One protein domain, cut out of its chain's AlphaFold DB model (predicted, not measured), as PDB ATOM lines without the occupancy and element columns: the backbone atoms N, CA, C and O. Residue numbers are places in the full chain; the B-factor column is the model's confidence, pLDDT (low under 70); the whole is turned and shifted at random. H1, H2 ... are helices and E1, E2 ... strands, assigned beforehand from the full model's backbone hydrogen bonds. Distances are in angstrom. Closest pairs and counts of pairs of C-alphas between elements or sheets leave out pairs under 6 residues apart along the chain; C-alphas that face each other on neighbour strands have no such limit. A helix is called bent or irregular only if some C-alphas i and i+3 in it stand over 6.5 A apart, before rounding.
ATOM      1  N   LEU A   8     -25.593-123.175   6.230       64.00
ATOM      2  CA  LEU A   8     -25.129-123.032   4.852       64.00
ATOM      3  C   LEU A   8     -23.601-122.981   4.763       64.00
ATOM      4  O   LEU A   8     -23.043-123.467   3.785       64.00
ATOM      5  N   GLU A   9     -22.921-122.421   5.764       67.06
ATOM      6  CA  GLU A   9     -21.458-122.382   5.809       67.06
ATOM      7  C   GLU A   9     -20.886-123.736   6.231       67.06
ATOM      8  O   GLU A   9     -19.968-124.237   5.578       67.06
ATOM      9  N   SER A  10     -21.470-124.365   7.257       66.88
ATOM     10  CA  SER A  10     -21.029-125.662   7.786       66.88
ATOM     11  C   SER A  10     -21.148-126.792   6.762       66.88
ATOM     12  O   SER A  10     -20.298-127.679   6.732       66.88
ATOM     13  N   TYR A  11     -22.155-126.749   5.883       68.94
ATOM     14  CA  TYR A  11     -22.445-127.830   4.935       68.94
ATOM     15  C   TYR A  11     -22.344-127.430   3.461       68.94
ATOM     16  O   TYR A  11     -22.694-128.218   2.582       68.94
ATOM     17  N   LYS A  12     -21.794-126.244   3.159       71.50
ATOM     18  CA  LYS A  12     -21.676-125.691   1.797       71.50
ATOM     19  C   LYS A  12     -21.146-126.698   0.774       71.50
ATOM     20  O   LYS A  12     -21.692-126.823  -0.316       71.50
ATOM     21  N   LYS A  13     -20.102-127.446   1.146       69.06
ATOM     22  CA  LYS A  13     -19.445-128.446   0.285       69.06
ATOM     23  C   LYS A  13     -20.321-129.669  -0.012       69.06
ATOM     24  O   LYS A  13     -20.169-130.262  -1.072       69.06
ATOM     25  N   LEU A  14     -21.223-130.037   0.900       68.81
ATOM     26  CA  LEU A  14     -22.146-131.165   0.726       68.81
ATOM     27  C   LEU A  14     -23.360-130.779  -0.123       68.81
ATOM     28  O   LEU A  14     -23.854-131.597  -0.887       68.81
ATOM     29  N   VAL A  15     -23.815-129.528  -0.008       67.69
ATOM     30  CA  VAL A  15     -24.994-129.010  -0.723       67.69
ATOM     31  C   VAL A  15     -24.661-128.586  -2.163       67.69
ATOM     32  O   VAL A  15     -25.529-128.617  -3.028       67.69
ATOM     33  N   GLN A  16     -23.413-128.192  -2.444       67.38
ATOM     34  CA  GLN A  16     -22.989-127.705  -3.768       67.38
ATOM     35  C   GLN A  16     -22.537-128.800  -4.747       67.38
ATOM     36  O   GLN A  16     -22.358-128.505  -5.928       67.38
ATOM     37  N   ASN A  17     -22.368-130.047  -4.297       59.47
ATOM     38  CA  ASN A  17     -22.079-131.164  -5.196       59.47
ATOM     39  C   ASN A  17     -23.395-131.727  -5.763       59.47
ATOM     40  O   ASN A  17     -24.264-132.113  -4.979       59.47
ATOM     41  N   PRO A  18     -23.574-131.781  -7.098       50.78
ATOM     42  CA  PRO A  18     -24.794-132.305  -7.696       50.78
ATOM     43  C   PRO A  18     -24.945-133.785  -7.339       50.78
ATOM     44  O   PRO A  18     -24.056-134.599  -7.584       50.78
ATOM     45  N   VAL A  19     -26.086-134.109  -6.734       54.44
ATOM     46  CA  VAL A  19     -26.506-135.468  -6.395       54.44
ATOM     47  C   VAL A  19     -26.533-136.297  -7.685       54.44
ATOM     48  O   VAL A  19     -27.264-135.958  -8.614       54.44
ATOM     49  N   SER A  20     -25.733-137.364  -7.767       53.94
ATOM     50  CA  SER A  20     -25.878-138.375  -8.823       53.94
ATOM     51  C   SER A  20     -27.267-139.015  -8.727       53.94
ATOM     52  O   SER A  20     -27.759-139.256  -7.621       53.94
ATOM     53  N   ASP A  21     -27.899-139.282  -9.873       49.69
ATOM     54  CA  ASP A  21     -29.322-139.657  -9.990       49.69
ATOM     55  C   ASP A  21     -29.719-140.897  -9.150       49.69
ATOM     56  O   ASP A  21     -30.862-140.994  -8.715       49.69
ATOM     57  N   ASP A  22     -28.758-141.759  -8.791       50.00
ATOM     58  CA  ASP A  22     -28.929-142.939  -7.916       50.00
ATOM     59  C   ASP A  22     -29.316-142.632  -6.454       50.00
ATOM     60  O   ASP A  22     -29.688-143.530  -5.702       50.00
ATOM     61  N   THR A  23     -29.236-141.373  -6.010       48.91
ATOM     62  CA  THR A  23     -29.489-141.005  -4.600       48.91
ATOM     63  C   THR A  23     -30.911-140.501  -4.334       48.91
ATOM     64  O   THR A  23     -31.283-140.316  -3.173       48.91
ATOM     65  N   LYS A  24     -31.730-140.287  -5.375       46.00
ATOM     66  CA  LYS A  24     -33.125-139.826  -5.214       46.00
ATOM     67  C   LYS A  24     -34.023-140.863  -4.536       46.00
ATOM     68  O   LYS A  24     -34.907-140.465  -3.784       46.00
ATOM     69  N   ASP A  25     -33.754-142.153  -4.727       45.34
ATOM     70  CA  ASP A  25     -34.563-143.234  -4.146       45.34
ATOM     71  C   ASP A  25     -34.287-143.486  -2.653       45.34
ATOM     72  O   ASP A  25     -35.114-144.078  -1.967       45.34
ATOM     73  N   GLN A  26     -33.163-143.004  -2.105       48.97
ATOM     74  CA  GLN A  26     -32.834-143.189  -0.680       48.97
ATOM     75  C   GLN A  26     -33.322-142.045   0.225       48.97
ATOM     76  O   GLN A  26     -33.447-142.228   1.434       48.97
ATOM     77  N   LEU A  27     -33.610-140.863  -0.331       49.81
ATOM     78  CA  LEU A  27     -34.040-139.675   0.429       49.81
ATOM     79  C   LEU A  27     -35.564-139.590   0.625       49.81
ATOM     80  O   LEU A  27     -36.033-138.804   1.445       49.81
ATOM     81  N   THR A  28     -36.343-140.387  -0.108       45.75
ATOM     82  CA  THR A  28     -37.816-140.375  -0.090       45.75
ATOM     83  C   THR A  28     -38.436-141.340   0.920       45.75
ATOM     84  O   THR A  28     -39.643-141.281   1.150       45.75
ATOM     85  N   HIS A  29     -37.648-142.187   1.585       47.78
ATOM     86  CA  HIS A  29     -38.171-143.185   2.518       47.78
ATOM     87  C   HIS A  29     -38.192-142.680   3.970       47.78
ATOM     88  O   HIS A  29     -37.643-143.303   4.878       47.78
ATOM     89  N   CYS A  30     -38.861-141.551   4.221       51.03
ATOM     90  CA  CYS A  30     -39.354-141.256   5.568       51.03
ATOM     91  C   CYS A  30     -40.604-142.121   5.793       51.03
ATOM     92  O   CYS A  30     -41.737-141.660   5.685       51.03
ATOM     93  N   SER A  31     -40.395-143.426   5.972       57.91
ATOM     94  CA  SER A  31     -41.481-144.356   6.271       57.91
ATOM     95  C   SER A  31     -42.085-144.012   7.617       57.91
ATOM     96  O   SER A  31     -41.357-143.790   8.583       57.91
ATOM     97  N   VAL A  32     -43.414-144.033   7.685       60.88
ATOM     98  CA  VAL A  32     -44.140-144.098   8.953       60.88
ATOM     99  C   VAL A  32     -43.622-145.329   9.696       60.88
ATOM    100  O   VAL A  32     -43.854-146.457   9.266       60.88
ATOM    101  N   VAL A  33     -42.839-145.106  10.748       73.50
ATOM    102  CA  VAL A  33     -42.311-146.178  11.590       73.50
ATOM    103  C   VAL A  33     -43.420-146.583  12.553       73.50
ATOM    104  O   VAL A  33     -44.018-145.728  13.209       73.50
ATOM    105  N   GLU A  34     -43.719-147.877  12.626       79.12
ATOM    106  CA  GLU A  34     -44.666-148.398  13.608       79.12
ATOM    107  C   GLU A  34     -44.161-148.112  15.028       79.12
ATOM    108  O   GLU A  34     -42.985-148.303  15.340       79.12
ATOM    109  N   THR A  35     -45.051-147.627  15.895       81.94
ATOM    110  CA  THR A  35     -44.731-147.373  17.305       81.94
ATOM    111  C   THR A  35     -45.038-148.621  18.119       81.94
ATOM    112  O   THR A  35     -46.136-149.161  18.014       81.94
ATOM    113  N   TRP A  36     -44.083-149.062  18.936       81.56
ATOM    114  CA  TRP A  36     -44.199-150.271  19.749       81.56
ATOM    115  C   TRP A  36     -44.024-149.947  21.232       81.56
ATOM    116  O   TRP A  36     -43.168-149.140  21.601       81.56
ATOM    117  N   GLY A  75     -37.294-143.991  41.579       92.12
ATOM    118  CA  GLY A  75     -36.899-143.112  42.689       92.12
ATOM    119  C   GLY A  75     -36.293-141.757  42.295       92.12
ATOM    120  O   GLY A  75     -35.960-140.962  43.170       92.12
ATOM    121  N   ILE A  76     -36.189-141.442  40.998       95.31
ATOM    122  CA  ILE A  76     -35.736-140.115  40.539       95.31
ATOM    123  C   ILE A  76     -36.923-139.152  40.607       95.31
ATOM    124  O   ILE A  76     -37.953-139.395  39.980       95.31
ATOM    125  N   SER A  77     -36.771-138.057  41.354       96.31
ATOM    126  CA  SER A  77     -37.829-137.057  41.526       96.31
ATOM    127  C   SER A  77     -38.248-136.427  40.193       96.31
ATOM    128  O   SER A  77     -37.405-135.940  39.438       96.31
ATOM    129  N   LEU A  78     -39.561-136.364  39.946       96.00
ATOM    130  CA  LEU A  78     -40.127-135.650  38.798       96.00
ATOM    131  C   LEU A  78     -39.749-134.162  38.815       96.00
ATOM    132  O   LEU A  78     -39.422-133.611  37.771       96.00
ATOM    133  N   GLU A  79     -39.675-133.542  39.995       97.06
ATOM    134  CA  GLU A  79     -39.262-132.142  40.146       97.06
ATOM    135  C   GLU A  79     -37.823-131.918  39.650       97.06
ATOM    136  O   GLU A  79     -37.510-130.900  39.033       97.06
ATOM    137  N   LEU A  80     -36.923-132.876  39.898       96.25
ATOM    138  CA  LEU A  80     -35.550-132.812  39.397       96.25
ATOM    139  C   LEU A  80     -35.518-132.922  37.867       96.25
ATOM    140  O   LEU A  80     -34.782-132.176  37.224       96.25
ATOM    141  N   LEU A  81     -36.322-133.816  37.285       96.06
ATOM    142  CA  LEU A  81     -36.421-133.985  35.831       96.06
ATOM    143  C   LEU A  81     -37.018-132.744  35.151       96.06
ATOM    144  O   LEU A  81     -36.538-132.317  34.100       96.06
ATOM    145  N   GLU A  82     -38.025-132.124  35.762       97.12
ATOM    146  CA  GLU A  82     -38.632-130.886  35.273       97.12
ATOM    147  C   GLU A  82     -37.660-129.705  35.350       97.12
ATOM    148  O   GLU A  82     -37.489-128.991  34.359       97.12
ATOM    149  N   ARG A  83     -36.960-129.525  36.479       97.31
ATOM    150  CA  ARG A  83     -35.922-128.489  36.612       97.31
ATOM    151  C   ARG A  83     -34.786-128.696  35.617       97.31
ATOM    152  O   ARG A  83     -34.402-127.748  34.938       97.31
ATOM    153  N   MET A  84     -34.317-129.935  35.463       94.50
ATOM    154  CA  MET A  84     -33.323-130.303  34.455       94.50
ATOM    155  C   MET A  84     -33.763-129.872  33.053       94.50
ATOM    156  O   MET A  84     -33.014-129.198  32.349       94.50
ATOM    157  N   LYS A  85     -34.996-130.215  32.657       95.25
ATOM    158  CA  LYS A  85     -35.562-129.826  31.361       95.25
ATOM    159  C   LYS A  85     -35.575-128.307  31.186       95.25
ATOM    160  O   LYS A  85     -35.179-127.816  30.132       95.25
ATOM    161  N   LEU A  86     -36.010-127.558  32.201       96.44
ATOM    162  CA  LEU A  86     -36.060-126.095  32.146       96.44
ATOM    163  C   LEU A  86     -34.665-125.474  31.992       96.44
ATOM    164  O   LEU A  86     -34.487-124.583  31.164       96.44
ATOM    165  N   GLU A  87     -33.670-125.946  32.745       92.94
ATOM    166  CA  GLU A  87     -32.295-125.440  32.647       92.94
ATOM    167  C   GLU A  87     -31.626-125.822  31.316       92.94
ATOM    168  O   GLU A  87     -30.957-124.986  30.707       92.94
ATOM    169  N   GLN A  88     -31.874-127.029  30.794       91.06
ATOM    170  CA  GLN A  88     -31.433-127.417  29.448       91.06
ATOM    171  C   GLN A  88     -32.052-126.517  28.377       91.06
ATOM    172  O   GLN A  88     -31.345-126.032  27.495       91.06
ATOM    173  N   MET A  89     -33.358-126.241  28.463       92.06
ATOM    174  CA  MET A  89     -34.017-125.319  27.540       92.06
ATOM    175  C   MET A  89     -33.358-123.939  27.583       92.06
ATOM    176  O   MET A  89     -33.049-123.400  26.525       92.06
ATOM    177  N   LYS A  90     -33.094-123.377  28.770       90.25
ATOM    178  CA  LYS A  90     -32.409-122.078  28.893       90.25
ATOM    179  C   LYS A  90     -31.049-122.079  28.196       90.25
ATOM    180  O   LYS A  90     -30.757-121.130  27.474       90.25
ATOM    181  N   LEU A  91     -30.263-123.142  28.373       86.88
ATOM    182  CA  LEU A  91     -28.963-123.296  27.722       86.88
ATOM    183  C   LEU A  91     -29.096-123.320  26.189       86.88
ATOM    184  O   LEU A  91     -28.416-122.568  25.498       86.88
ATOM    185  N   PHE A  92     -30.008-124.128  25.640       87.81
ATOM    186  CA  PHE A  92     -30.185-124.245  24.188       87.81
ATOM    187  C   PHE A  92     -30.774-122.987  23.522       87.81
ATOM    188  O   PHE A  92     -30.473-122.723  22.357       87.81
ATOM    189  N   HIS A  93     -31.542-122.170  24.253       89.69
ATOM    190  CA  HIS A  93     -32.083-120.896  23.754       89.69
ATOM    191  C   HIS A  93     -31.059-119.749  23.727       89.69
ATOM    192  O   HIS A  93     -31.377-118.665  23.236       89.69
ATOM    193  N   GLN A  94     -29.841-119.946  24.238       86.31
ATOM    194  CA  GLN A  94     -28.785-118.946  24.099       86.31
ATOM    195  C   GLN A  94     -28.370-118.763  22.624       86.31
ATOM    196  O   GLN A  94     -28.472-119.703  21.827       86.31
ATOM    197  N   PRO A  95     -27.853-117.577  22.243       87.62
ATOM    198  CA  PRO A  95     -27.280-117.361  20.917       87.62
ATOM    199  C   PRO A  95     -26.185-118.385  20.590       87.62
ATOM    200  O   PRO A  95     -25.396-118.765  21.455       87.62
ATOM    201  N   PHE A  96     -26.092-118.801  19.326       83.62
ATOM    202  CA  PHE A  96     -25.128-119.796  18.849       83.62
ATOM    203  C   PHE A  96     -23.678-119.432  19.199       83.62
ATOM    204  O   PHE A  96     -22.892-120.301  19.578       83.62
ATOM    205  N   VAL A  97     -23.325-118.148  19.107       81.06
ATOM    206  CA  VAL A  97     -21.985-117.650  19.451       81.06
ATOM    207  C   VAL A  97     -21.664-117.926  20.921       81.06
ATOM    208  O   VAL A  97     -20.591-118.438  21.214       81.06
ATOM    209  N   ASN A  98     -22.615-117.707  21.832       79.81
ATOM    210  CA  ASN A  98     -22.423-117.977  23.256       79.81
ATOM    211  C   ASN A  98     -22.312-119.485  23.507       79.81
ATOM    212  O   ASN A  98     -21.336-119.926  24.104       79.81
ATOM    213  N   LYS A  99     -23.222-120.287  22.936       83.12
ATOM    214  CA  LYS A  99     -23.189-121.760  23.047       83.12
ATOM    215  C   LYS A  99     -21.862-122.357  22.559       83.12
ATOM    216  O   LYS A  99     -21.338-123.286  23.169       83.12
ATOM    217  N   SER A 100     -21.318-121.821  21.464       74.56
ATOM    218  CA  SER A 100     -20.079-122.302  20.840       74.56
ATOM    219  C   SER A 100     -18.795-121.761  21.480       74.56
ATOM    220  O   SER A 100     -17.791-122.465  21.456       74.56
ATOM    221  N   GLN A 101     -18.798-120.555  22.063       67.69
ATOM    222  CA  GLN A 101     -17.606-119.927  22.657       67.69
ATOM    223  C   GLN A 101     -17.492-120.135  24.172       67.69
ATOM    224  O   GLN A 101     -16.399-120.446  24.651       67.69
ATOM    225  N   GLU A 102     -18.590-120.011  24.928       60.88
ATOM    226  CA  GLU A 102     -18.577-120.174  26.390       60.88
ATOM    227  C   GLU A 102     -18.078-121.581  26.757       60.88
ATOM    228  O   GLU A 102     -17.154-121.730  27.553       60.88
ATOM    229  N   MET A 103     -18.557-122.617  26.068       56.72
ATOM    230  CA  MET A 103     -18.200-124.011  26.354       56.72
ATOM    231  C   MET A 103     -16.794-124.433  25.890       56.72
ATOM    232  O   MET A 103     -16.244-125.392  26.431       56.72
ATOM    233  N   VAL A 104     -16.172-123.706  24.952       54.34
ATOM    234  CA  VAL A 104     -14.736-123.864  24.636       54.34
ATOM    235  C   VAL A 104     -13.883-123.256  25.755       54.34
ATOM    236  O   VAL A 104     -12.865-123.825  26.133       54.34
ATOM    237  N   SER A 105     -14.321-122.137  26.345       51.19
ATOM    238  CA  SER A 105     -13.568-121.430  27.387       51.19
ATOM    239  C   SER A 105     -13.546-122.134  28.755       51.19
ATOM    240  O   SER A 105     -12.502-122.125  29.409       51.19
ATOM    241  N   PHE A 106     -14.632-122.810  29.161       52.25
ATOM    242  CA  PHE A 106     -14.691-123.566  30.427       52.25
ATOM    243  C   PHE A 106     -13.880-124.869  30.411       52.25
ATOM    244  O   PHE A 106     -13.410-125.314  31.453       52.25
ATOM    245  N   PHE A 107     -13.710-125.483  29.237       51.06
ATOM    246  CA  PHE A 107     -13.185-126.846  29.102       51.06
ATOM    247  C   PHE A 107     -11.852-126.934  28.366       51.06
ATOM    248  O   PHE A 107     -11.481-128.004  27.896       51.06
ATOM    249  N   ASN A 108     -11.075-125.847  28.355       47.84
ATOM    250  CA  ASN A 108      -9.722-125.801  27.781       47.84
ATOM    251  C   ASN A 108      -8.751-126.876  28.333       47.84
ATOM    252  O   ASN A 108      -7.693-127.082  27.746       47.84
ATOM    253  N   ASN A 109      -9.097-127.563  29.431       49.31
ATOM    254  CA  ASN A 109      -8.335-128.675  30.014       49.31
ATOM    255  C   ASN A 109      -8.904-130.080  29.720       49.31
ATOM    256  O   ASN A 109      -8.327-131.066  30.173       49.31
ATOM    257  N   ILE A 110     -10.007-130.206  28.973       52.25
ATOM    258  CA  ILE A 110     -10.613-131.495  28.620       52.25
ATOM    259  C   ILE A 110     -10.543-131.653  27.100       52.25
ATOM    260  O   ILE A 110     -11.094-130.854  26.352       52.25
ATOM    261  N   ASN A 111      -9.887-132.713  26.624       50.94
ATOM    262  CA  ASN A 111      -9.678-133.017  25.199       50.94
ATOM    263  C   ASN A 111     -10.969-133.381  24.414       50.94
ATOM    264  O   ASN A 111     -10.887-134.093  23.414       50.94
ATOM    265  N   SER A 112     -12.163-132.953  24.844       50.88
ATOM    266  CA  SER A 112     -13.438-133.343  24.225       50.88
ATOM    267  C   SER A 112     -14.324-132.133  23.900       50.88
ATOM    268  O   SER A 112     -14.545-131.298  24.778       50.88
ATOM    269  N   PRO A 113     -14.868-132.027  22.670       54.22
ATOM    270  CA  PRO A 113     -15.789-130.958  22.305       54.22
ATOM    271  C   PRO A 113     -17.099-131.086  23.091       54.22
ATOM    272  O   PRO A 113     -17.804-132.091  23.017       54.22
ATOM    273  N   THR A 114     -17.432-130.039  23.836       69.25
ATOM    274  CA  THR A 114     -18.565-129.990  24.770       69.25
ATOM    275  C   THR A 114     -19.858-129.478  24.144       69.25
ATOM    276  O   THR A 114     -20.920-129.655  24.730       69.25
ATOM    277  N   TYR A 115     -19.806-128.915  22.935       80.00
ATOM    278  CA  TYR A 115     -20.965-128.523  22.133       80.00
ATOM    279  C   TYR A 115     -20.808-129.015  20.689       80.00
ATOM    280  O   TYR A 115     -19.739-128.891  20.089       80.00
ATOM    281  N   ARG A 116     -21.884-129.563  20.121       82.19
ATOM    282  CA  ARG A 116     -21.954-130.072  18.749       82.19
ATOM    283  C   ARG A 116     -23.230-129.570  18.080       82.19
ATOM    284  O   ARG A 116     -24.321-129.810  18.588       82.19
ATOM    285  N   TRP A 117     -23.093-128.981  16.894       81.31
ATOM    286  CA  TRP A 117     -24.197-128.849  15.943       81.31
ATOM    287  C   TRP A 117     -24.004-129.813  14.777       81.31
ATOM    288  O   TRP A 117     -22.949-129.833  14.139       81.31
ATOM    289  N   GLY A 118     -25.035-130.608  14.515       81.56
ATOM    290  CA  GLY A 118     -25.059-131.623  13.480       81.56
ATOM    291  C   GLY A 118     -23.886-132.593  13.545       81.56
ATOM    292  O   GLY A 118     -23.381-132.930  14.615       81.56
ATOM    293  N   ASN A 119     -23.469-133.111  12.398       80.88
ATOM    294  CA  ASN A 119     -22.268-133.932  12.301       80.88
ATOM    295  C   ASN A 119     -21.161-133.117  11.611       80.88
ATOM    296  O   ASN A 119     -21.239-132.935  10.393       80.88
ATOM    297  N   PRO A 120     -20.158-132.597  12.345       73.38
ATOM    298  CA  PRO A 120     -19.090-131.789  11.752       73.38
ATOM    299  C   PRO A 120     -18.157-132.606  10.846       73.38
ATOM    300  O   PRO A 120     -17.436-132.033  10.034       73.38
ATOM    301  N   PHE A 121     -18.192-133.937  10.949       79.25
ATOM    302  CA  PHE A 121     -17.389-134.858  10.145       79.25
ATOM    303  C   PHE A 121     -18.173-135.472   8.977       79.25
ATOM    304  O   PHE A 121     -17.687-136.405   8.342       79.25
ATOM    305  N   ALA A 122     -19.387-134.986   8.692       80.12
ATOM    306  CA  ALA A 122     -20.200-135.512   7.601       80.12
ATOM    307  C   ALA A 122     -19.520-135.297   6.239       80.12
ATOM    308  O   ALA A 122     -19.199-134.172   5.854       80.12
ATOM    309  N   THR A 123     -19.358-136.381   5.484       82.12
ATOM    310  CA  THR A 123     -18.894-136.372   4.090       82.12
ATOM    311  C   THR A 123     -20.025-136.638   3.094       82.12
ATOM    312  O   THR A 123     -19.852-136.395   1.900       82.12
ATOM    313  N   HIS A 124     -21.192-137.088   3.574       79.88
ATOM    314  CA  HIS A 124     -22.391-137.361   2.776       79.88
ATOM    315  C   HIS A 124     -23.655-136.771   3.417       79.88
ATOM    316  O   HIS A 124     -23.738-136.638   4.637       79.88
ATOM    317  N   LEU A 125     -24.674-136.472   2.599       78.69
ATOM    318  CA  LEU A 125     -25.960-135.935   3.072       78.69
ATOM    319  C   LEU A 125     -26.682-136.881   4.046       78.69
ATOM    320  O   LEU A 125     -27.324-136.419   4.981       78.69
ATOM    321  N   THR A 126     -26.523-138.198   3.883       79.25
ATOM    322  CA  THR A 126     -27.087-139.220   4.785       79.25
ATOM    323  C   THR A 126     -26.454-139.225   6.178       79.25
ATOM    324  O   THR A 126     -26.999-139.820   7.100       79.25
ATOM    325  N   GLN A 127     -25.308-138.559   6.350       81.12
ATOM    326  CA  GLN A 127     -24.616-138.422   7.633       81.12
ATOM    327  C   GLN A 127     -24.961-137.109   8.345       81.12
ATOM    328  O   GLN A 127     -24.419-136.841   9.424       81.12
ATOM    329  N   LEU A 128     -25.823-136.276   7.749       79.06
ATOM    330  CA  LEU A 128     -26.317-135.069   8.392       79.06
ATOM    331  C   LEU A 128     -27.172-135.443   9.597       79.06
ATOM    332  O   LEU A 128     -28.035-136.314   9.541       79.06
ATOM    333  N   SER A 129     -26.939-134.738  10.696       81.00
ATOM    334  CA  SER A 129     -27.742-134.856  11.901       81.00
ATOM    335  C   SER A 129     -28.441-133.526  12.127       81.00
ATOM    336  O   SER A 129     -27.776-132.500  12.244       81.00
ATOM    337  N   TRP A 130     -29.771-133.530  12.184       81.62
ATOM    338  CA  TRP A 130     -30.544-132.342  12.540       81.62
ATOM    339  C   TRP A 130     -30.671-132.242  14.064       81.62
ATOM    340  O   TRP A 130     -31.742-132.434  14.633       81.62
ATOM    341  N   SER A 131     -29.536-132.056  14.739       85.88
ATOM    342  CA  SER A 131     -29.480-131.983  16.201       85.88
ATOM    343  C   SER A 131     -28.379-131.050  16.697       85.88
ATOM    344  O   SER A 131     -27.285-131.008  16.134       85.88
ATOM    345  N   GLU A 132     -28.658-130.346  17.793       86.56
ATOM    346  CA  GLU A 132     -27.644-129.807  18.703       86.56
ATOM    347  C   GLU A 132     -27.462-130.749  19.890       86.56
ATOM    348  O   GLU A 132     -28.395-131.435  20.305       86.56
ATOM    349  N   ALA A 133     -26.255-130.783  20.449       86.75
ATOM    350  CA  ALA A 133     -25.966-131.517  21.670       86.75
ATOM    351  C   ALA A 133     -24.880-130.816  22.488       86.75
ATOM    352  O   ALA A 133     -23.907-130.309  21.929       86.75
ATOM    353  N   PHE A 134     -25.020-130.867  23.811       84.81
ATOM    354  CA  PHE A 134     -23.924-130.610  24.736       84.81
ATOM    355  C   PHE A 134     -23.432-131.934  25.323       84.81
ATOM    356  O   PHE A 134     -24.232-132.760  25.760       84.81
ATOM    357  N   HIS A 135     -22.117-132.128  25.341       81.38
ATOM    358  CA  HIS A 135     -21.456-133.264  25.973       81.38
ATOM    359  C   HIS A 135     -20.781-132.773  27.256       81.38
ATOM    360  O   HIS A 135     -19.766-132.084  27.201       81.38
ATOM    361  N   ILE A 136     -21.362-133.112  28.407       79.19
ATOM    362  CA  ILE A 136     -20.892-132.672  29.726       79.19
ATOM    363  C   ILE A 136     -20.390-133.906  30.480       79.19
ATOM    364  O   ILE A 136     -21.175-134.799  30.795       79.19
ATOM    365  N   SER A 137     -19.081-133.991  30.732       77.81
ATOM    366  CA  SER A 137     -18.503-135.063  31.555       77.81
ATOM    367  C   SER A 137     -18.731-134.789  33.045       77.81
ATOM    368  O   SER A 137     -18.935-133.648  33.443       77.81
ATOM    369  N   LEU A 138     -18.662-135.815  33.899       78.94
ATOM    370  CA  LEU A 138     -18.813-135.613  35.349       78.94
ATOM    371  C   LEU A 138     -17.723-134.706  35.941       78.94
ATOM    372  O   LEU A 138     -18.002-133.907  36.827       78.94
ATOM    373  N   GLU A 139     -16.500-134.796  35.420       77.19
ATOM    374  CA  GLU A 139     -15.377-133.936  35.813       77.19
ATOM    375  C   GLU A 139     -15.658-132.462  35.484       77.19
ATOM    376  O   GLU A 139     -15.453-131.571  36.312       77.19
ATOM    377  N   ALA A 140     -16.230-132.233  34.300       73.31
ATOM    378  CA  ALA A 140     -16.586-130.923  33.783       73.31
ATOM    379  C   ALA A 140     -17.649-130.184  34.614       73.31
ATOM    380  O   ALA A 140     -17.684-128.957  34.635       73.31
ATOM    381  N   ILE A 141     -18.522-130.914  35.310       77.38
ATOM    382  CA  ILE A 141     -19.605-130.319  36.103       77.38
ATOM    383  C   ILE A 141     -19.048-129.409  37.206       77.38
ATOM    384  O   ILE A 141     -19.604-128.345  37.475       77.38
ATOM    385  N   SER A 142     -17.929-129.804  37.819       74.38
ATOM    386  CA  SER A 142     -17.329-129.081  38.947       74.38
ATOM    387  C   SER A 142     -16.863-127.664  38.600       74.38
ATOM    388  O   SER A 142     -16.766-126.829  39.494       74.38
ATOM    389  N   THR A 143     -16.629-127.381  37.316       73.19
ATOM    390  CA  THR A 143     -16.118-126.099  36.813       73.19
ATOM    391  C   THR A 143     -17.209-125.226  36.174       73.19
ATOM    392  O   THR A 143     -16.902-124.229  35.522       73.19
ATOM    393  N   MET A 144     -18.493-125.592  36.309       74.69
ATOM    394  CA  MET A 144     -19.634-124.856  35.739       74.69
ATOM    395  C   MET A 144     -20.066-123.662  36.614       74.69
ATOM    396  O   MET A 144     -21.185-123.624  37.132       74.69
ATOM    397  N   ASP A 145     -19.200-122.662  36.759       69.94
ATOM    398  CA  ASP A 145     -19.411-121.545  37.698       69.94
ATOM    399  C   ASP A 145     -20.529-120.573  37.277       69.94
ATOM    400  O   ASP A 145     -21.197-119.977  38.121       69.94
ATOM    401  N   HIS A 146     -20.778-120.427  35.973       75.25
ATOM    402  CA  HIS A 146     -21.798-119.513  35.435       75.25
ATOM    403  C   HIS A 146     -23.167-120.178  35.200       75.25
ATOM    404  O   HIS A 146     -24.128-119.509  34.824       75.25
ATOM    405  N   HIS A 147     -23.280-121.480  35.475       80.44
ATOM    406  CA  HIS A 147     -24.493-122.274  35.272       80.44
ATOM    407  C   HIS A 147     -24.867-123.065  36.530       80.44
ATOM    408  O   HIS A 147     -25.150-124.257  36.456       80.44
ATOM    409  N   THR A 148     -24.876-122.413  37.694       85.44
ATOM    410  CA  THR A 148     -25.062-123.067  39.002       85.44
ATOM    411  C   THR A 148     -26.336-123.914  39.092       85.44
ATOM    412  O   THR A 148     -26.264-125.066  39.503       85.44
ATOM    413  N   ASN A 149     -27.484-123.410  38.627       90.75
ATOM    414  CA  ASN A 149     -28.744-124.169  38.650       90.75
ATOM    415  C   ASN A 149     -28.693-125.416  37.754       90.75
ATOM    416  O   ASN A 149     -29.145-126.494  38.144       90.75
ATOM    417  N   LEU A 150     -28.133-125.279  36.547       88.81
ATOM    418  CA  LEU A 150     -27.952-126.400  35.627       88.81
ATOM    419  C   LEU A 150     -26.971-127.418  36.217       88.81
ATOM    420  O   LEU A 150     -27.250-128.611  36.196       88.81
ATOM    421  N   ARG A 151     -25.861-126.944  36.790       88.50
ATOM    422  CA  ARG A 151     -24.865-127.762  37.481       88.50
ATOM    423  C   ARG A 151     -25.518-128.590  38.587       88.50
ATOM    424  O   ARG A 151     -25.392-129.809  38.571       88.50
ATOM    425  N   GLU A 152     -26.267-127.959  39.490       91.88
ATOM    426  CA  GLU A 152     -26.988-128.645  40.572       91.88
ATOM    427  C   GLU A 152     -27.967-129.699  40.039       91.88
ATOM    428  O   GLU A 152     -28.040-130.811  40.571       91.88
ATOM    429  N   CYS A 153     -28.690-129.385  38.957       93.44
ATOM    430  CA  CYS A 153     -29.581-130.346  38.311       93.44
ATOM    431  C   CYS A 153     -28.805-131.547  37.753       93.44
ATOM    432  O   CYS A 153     -29.237-132.682  37.957       93.44
ATOM    433  N   ILE A 154     -27.672-131.328  37.072       90.81
ATOM    434  CA  ILE A 154     -26.846-132.407  36.497       90.81
ATOM    435  C   ILE A 154     -26.231-133.248  37.606       90.81
ATOM    436  O   ILE A 154     -26.371-134.464  37.560       90.81
ATOM    437  N   GLU A 155     -25.667-132.649  38.651       91.50
ATOM    438  CA  GLU A 155     -25.153-133.398  39.804       91.50
ATOM    439  C   GLU A 155     -26.248-134.244  40.467       91.50
ATOM    440  O   GLU A 155     -26.038-135.417  40.782       91.50
ATOM    441  N   GLY A 156     -27.431-133.658  40.674       93.00
ATOM    442  CA  GLY A 156     -28.609-134.350  41.190       93.00
ATOM    443  C   GLY A 156     -29.004-135.541  40.321       93.00
ATOM    444  O   GLY A 156     -29.170-136.652  40.824       93.00
ATOM    445  N   PHE A 157     -29.150-135.316  39.019       94.44
ATOM    446  CA  PHE A 157     -29.582-136.335  38.070       94.44
ATOM    447  C   PHE A 157     -28.541-137.445  37.925       94.44
ATOM    448  O   PHE A 157     -28.880-138.611  38.098       94.44
ATOM    449  N   SER A 158     -27.273-137.093  37.701       91.88
ATOM    450  CA  SER A 158     -26.164-138.037  37.555       91.88
ATOM    451  C   SER A 158     -25.997-138.935  38.774       91.88
ATOM    452  O   SER A 158     -25.791-140.133  38.611       91.88
ATOM    453  N   ARG A 159     -26.138-138.396  39.992       92.50
ATOM    454  CA  ARG A 159     -26.083-139.202  41.220       92.50
ATOM    455  C   ARG A 159     -27.203-140.240  41.269       92.50
ATOM    456  O   ARG A 159     -26.941-141.417  41.488       92.50
ATOM    457  N   ASN A 160     -28.447-139.814  41.042       94.06
ATOM    458  CA  ASN A 160     -29.598-140.716  41.135       94.06
ATOM    459  C   ASN A 160     -29.622-141.750  39.995       94.06
ATOM    460  O   ASN A 160     -29.900-142.921  40.235       94.06
ATOM    461  N   VAL A 161     -29.293-141.341  38.767       93.81
ATOM    462  CA  VAL A 161     -29.165-142.260  37.625       93.81
ATOM    463  C   VAL A 161     -27.983-143.208  37.805       93.81
ATOM    464  O   VAL A 161     -28.090-144.361  37.406       93.81
ATOM    465  N   GLY A 162     -26.891-142.764  38.433       91.88
ATOM    466  CA  GLY A 162     -25.763-143.622  38.795       91.88
ATOM    467  C   GLY A 162     -26.203-144.800  39.664       91.88
ATOM    468  O   GLY A 162     -25.992-145.944  39.278       91.88
ATOM    469  N   HIS A 163     -26.923-144.536  40.757       91.56
ATOM    470  CA  HIS A 163     -27.469-145.595  41.618       91.56
ATOM    471  C   HIS A 163     -28.471-146.510  40.901       91.56
ATOM    472  O   HIS A 163     -28.492-147.723  41.129       91.56
ATOM    473  N   LEU A 164     -29.296-145.947  40.012       93.06
ATOM    474  CA  LEU A 164     -30.205-146.735  39.180       93.06
ATOM    475  C   LEU A 164     -29.430-147.668  38.234       93.06
ATOM    476  O   LEU A 164     -29.771-148.844  38.114       93.06
ATOM    477  N   ALA A 165     -28.385-147.157  37.583       92.56
ATOM    478  CA  ALA A 165     -27.539-147.919  36.674       92.56
ATOM    479  C   ALA A 165     -26.771-149.025  37.407       92.56
ATOM    480  O   ALA A 165     -26.761-150.157  36.931       92.56
ATOM    481  N   GLU A 166     -26.196-148.727  38.576       86.38
ATOM    482  CA  GLU A 166     -25.573-149.721  39.461       86.38
ATOM    483  C   GLU A 166     -26.558-150.843  39.793       86.38
ATOM    484  O   GLU A 166     -26.258-152.008  39.551       86.38
ATOM    485  N   SER A 167     -27.778-150.498  40.218       88.12
ATOM    486  CA  SER A 167     -28.818-151.484  40.546       88.12
ATOM    487  C   SER A 167     -29.191-152.369  39.349       88.12
ATOM    488  O   SER A 167     -29.322-153.583  39.489       88.12
ATOM    489  N   ILE A 168     -29.352-151.785  38.153       90.50
ATOM    490  CA  ILE A 168     -29.623-152.542  36.917       90.50
ATOM    491  C   ILE A 168     -28.471-153.507  36.626       90.50
ATOM    492  O   ILE A 168     -28.705-154.688  36.365       90.50
ATOM    493  N   VAL A 169     -27.234-153.007  36.665       86.56
ATOM    494  CA  VAL A 169     -26.036-153.797  36.370       86.56
ATOM    495  C   VAL A 169     -25.884-154.933  37.369       86.56
ATOM    496  O   VAL A 169     -25.662-156.055  36.930       86.56
ATOM    497  N   GLU A 170     -26.056-154.687  38.667       79.75
ATOM    498  CA  GLU A 170     -26.022-155.724  39.703       79.75
ATOM    499  C   GLU A 170     -27.050-156.818  39.413       79.75
ATOM    500  O   GLU A 170     -26.697-157.985  39.268       79.75
ATOM    501  N   ILE A 171     -28.317-156.456  39.207       83.31
ATOM    502  CA  ILE A 171     -29.375-157.439  38.951       83.31
ATOM    503  C   ILE A 171     -29.086-158.280  37.697       83.31
ATOM    504  O   ILE A 171     -29.270-159.502  37.710       83.31
ATOM    505  N   LEU A 172     -28.635-157.645  36.612       82.94
ATOM    506  CA  LEU A 172     -28.289-158.348  35.377       82.94
ATOM    507  C   LEU A 172     -27.035-159.212  35.556       82.94
ATOM    508  O   LEU A 172     -27.001-160.344  35.070       82.94
ATOM    509  N   ALA A 173     -26.041-158.724  36.301       71.81
ATOM    510  CA  ALA A 173     -24.820-159.444  36.640       71.81
ATOM    511  C   ALA A 173     -25.108-160.689  37.492       71.81
ATOM    512  O   ALA A 173     -24.525-161.740  37.241       71.81
ATOM    513  N   HIS A 174     -26.073-160.640  38.417       64.75
ATOM    514  CA  HIS A 174     -26.470-161.803  39.229       64.75
ATOM    515  C   HIS A 174     -27.113-162.919  38.391       64.75
ATOM    516  O   HIS A 174     -27.299-164.044  38.856       64.75
TER     517      HIS A 174
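This is residues 8 to 36 and 75 to 174 of the 440 residues of the protein "Gibberellin 2-beta-dioxygenase 8" of Senna tora (UniProt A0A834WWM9). A loose, open model has the long helix H6 standing across one end and the small helices H1 and H2 at the other, with a thin two-strand hairpin, E1 and E2, between them. H3 packs on the first part of H6, H4 lies by the hairpin, and the hairpin's long loop, residues 118 to 131, reaches toward H1 and H2; residues 165 to 174 and 28 to 36 stick out. The printed part has 129 residues, with six named helices and two named strands in the order H1 H2 H3 H4 E1 E2 H5 H6; the sheet, E1 - E2, is antiparallel and the class is mostly helix. It is loose, with a radius of gyration of the C-alphas of 19.6 A and spans of 53 by 41 by 26 A.

H1 is residues 12 to 15, its first C-alpha at (-21.676, -125.691, 1.797). H2, residues 21 to 27, is only just irregular, C-alphas 22 and 25 being 6.8 A apart. H3 is residues 78 to 92, 21.0 A long, and H4 is residues 96 to 106, 16.0 A. E1 is residues 115 to 117 and E2 residues 132 to 134. H5 is residues 138 to 141. H6, residues 148 to 173, is 36.5 A long and ends with C-alpha 173 at (-24.820, -159.444, 36.640).

H1 and H2 are apart from each other, and each of them is also apart from H6. H3 and H6 touch, closest at the C-alphas of Glu 87 and Leu 150, 5.4 A, with a steep tilt of 56 degrees, opposite ways; H6 does this with residues 149 to 157 alone. H3 and H4 are close but not clearly touching, the closest C-alphas, of Phe 92 and Lys 99, being 7.5 A apart. The closest C-alphas of H4 and E1, of Ser 100 and Tyr 115, are 6.4 A apart. The hairpin E1 and E2 is antiparallel at 170 degrees, with N 116 and O 133 within hydrogen-bond range at 2.8 A. H3 and E2 are near each other. H5 and H6 only just touch, with 3 pairs of C-alphas within 8 A, the closest those of Ile 141 and Arg 151, 6.0 A. Every O i to N i+4 pair is within hydrogen-bond range in H3 and H6; H4 has 5 of 7, H2 0 of 3 with 1 of 4 O i to N i+3 pairs, and H1 and H5 are too short for an i+4 pair.

The C-alphas farthest apart, of Pro 18 and His 174, are 55.5 A apart. Residues 37 to 74 are not printed, and C-alphas 36 and 75 are 25.1 A apart across this cut. The link from E1 to E2 is long. The mean pLDDT of the printed part is 76.6, and 40 residues are under 70, among them 13 to 32 and 101 to 114.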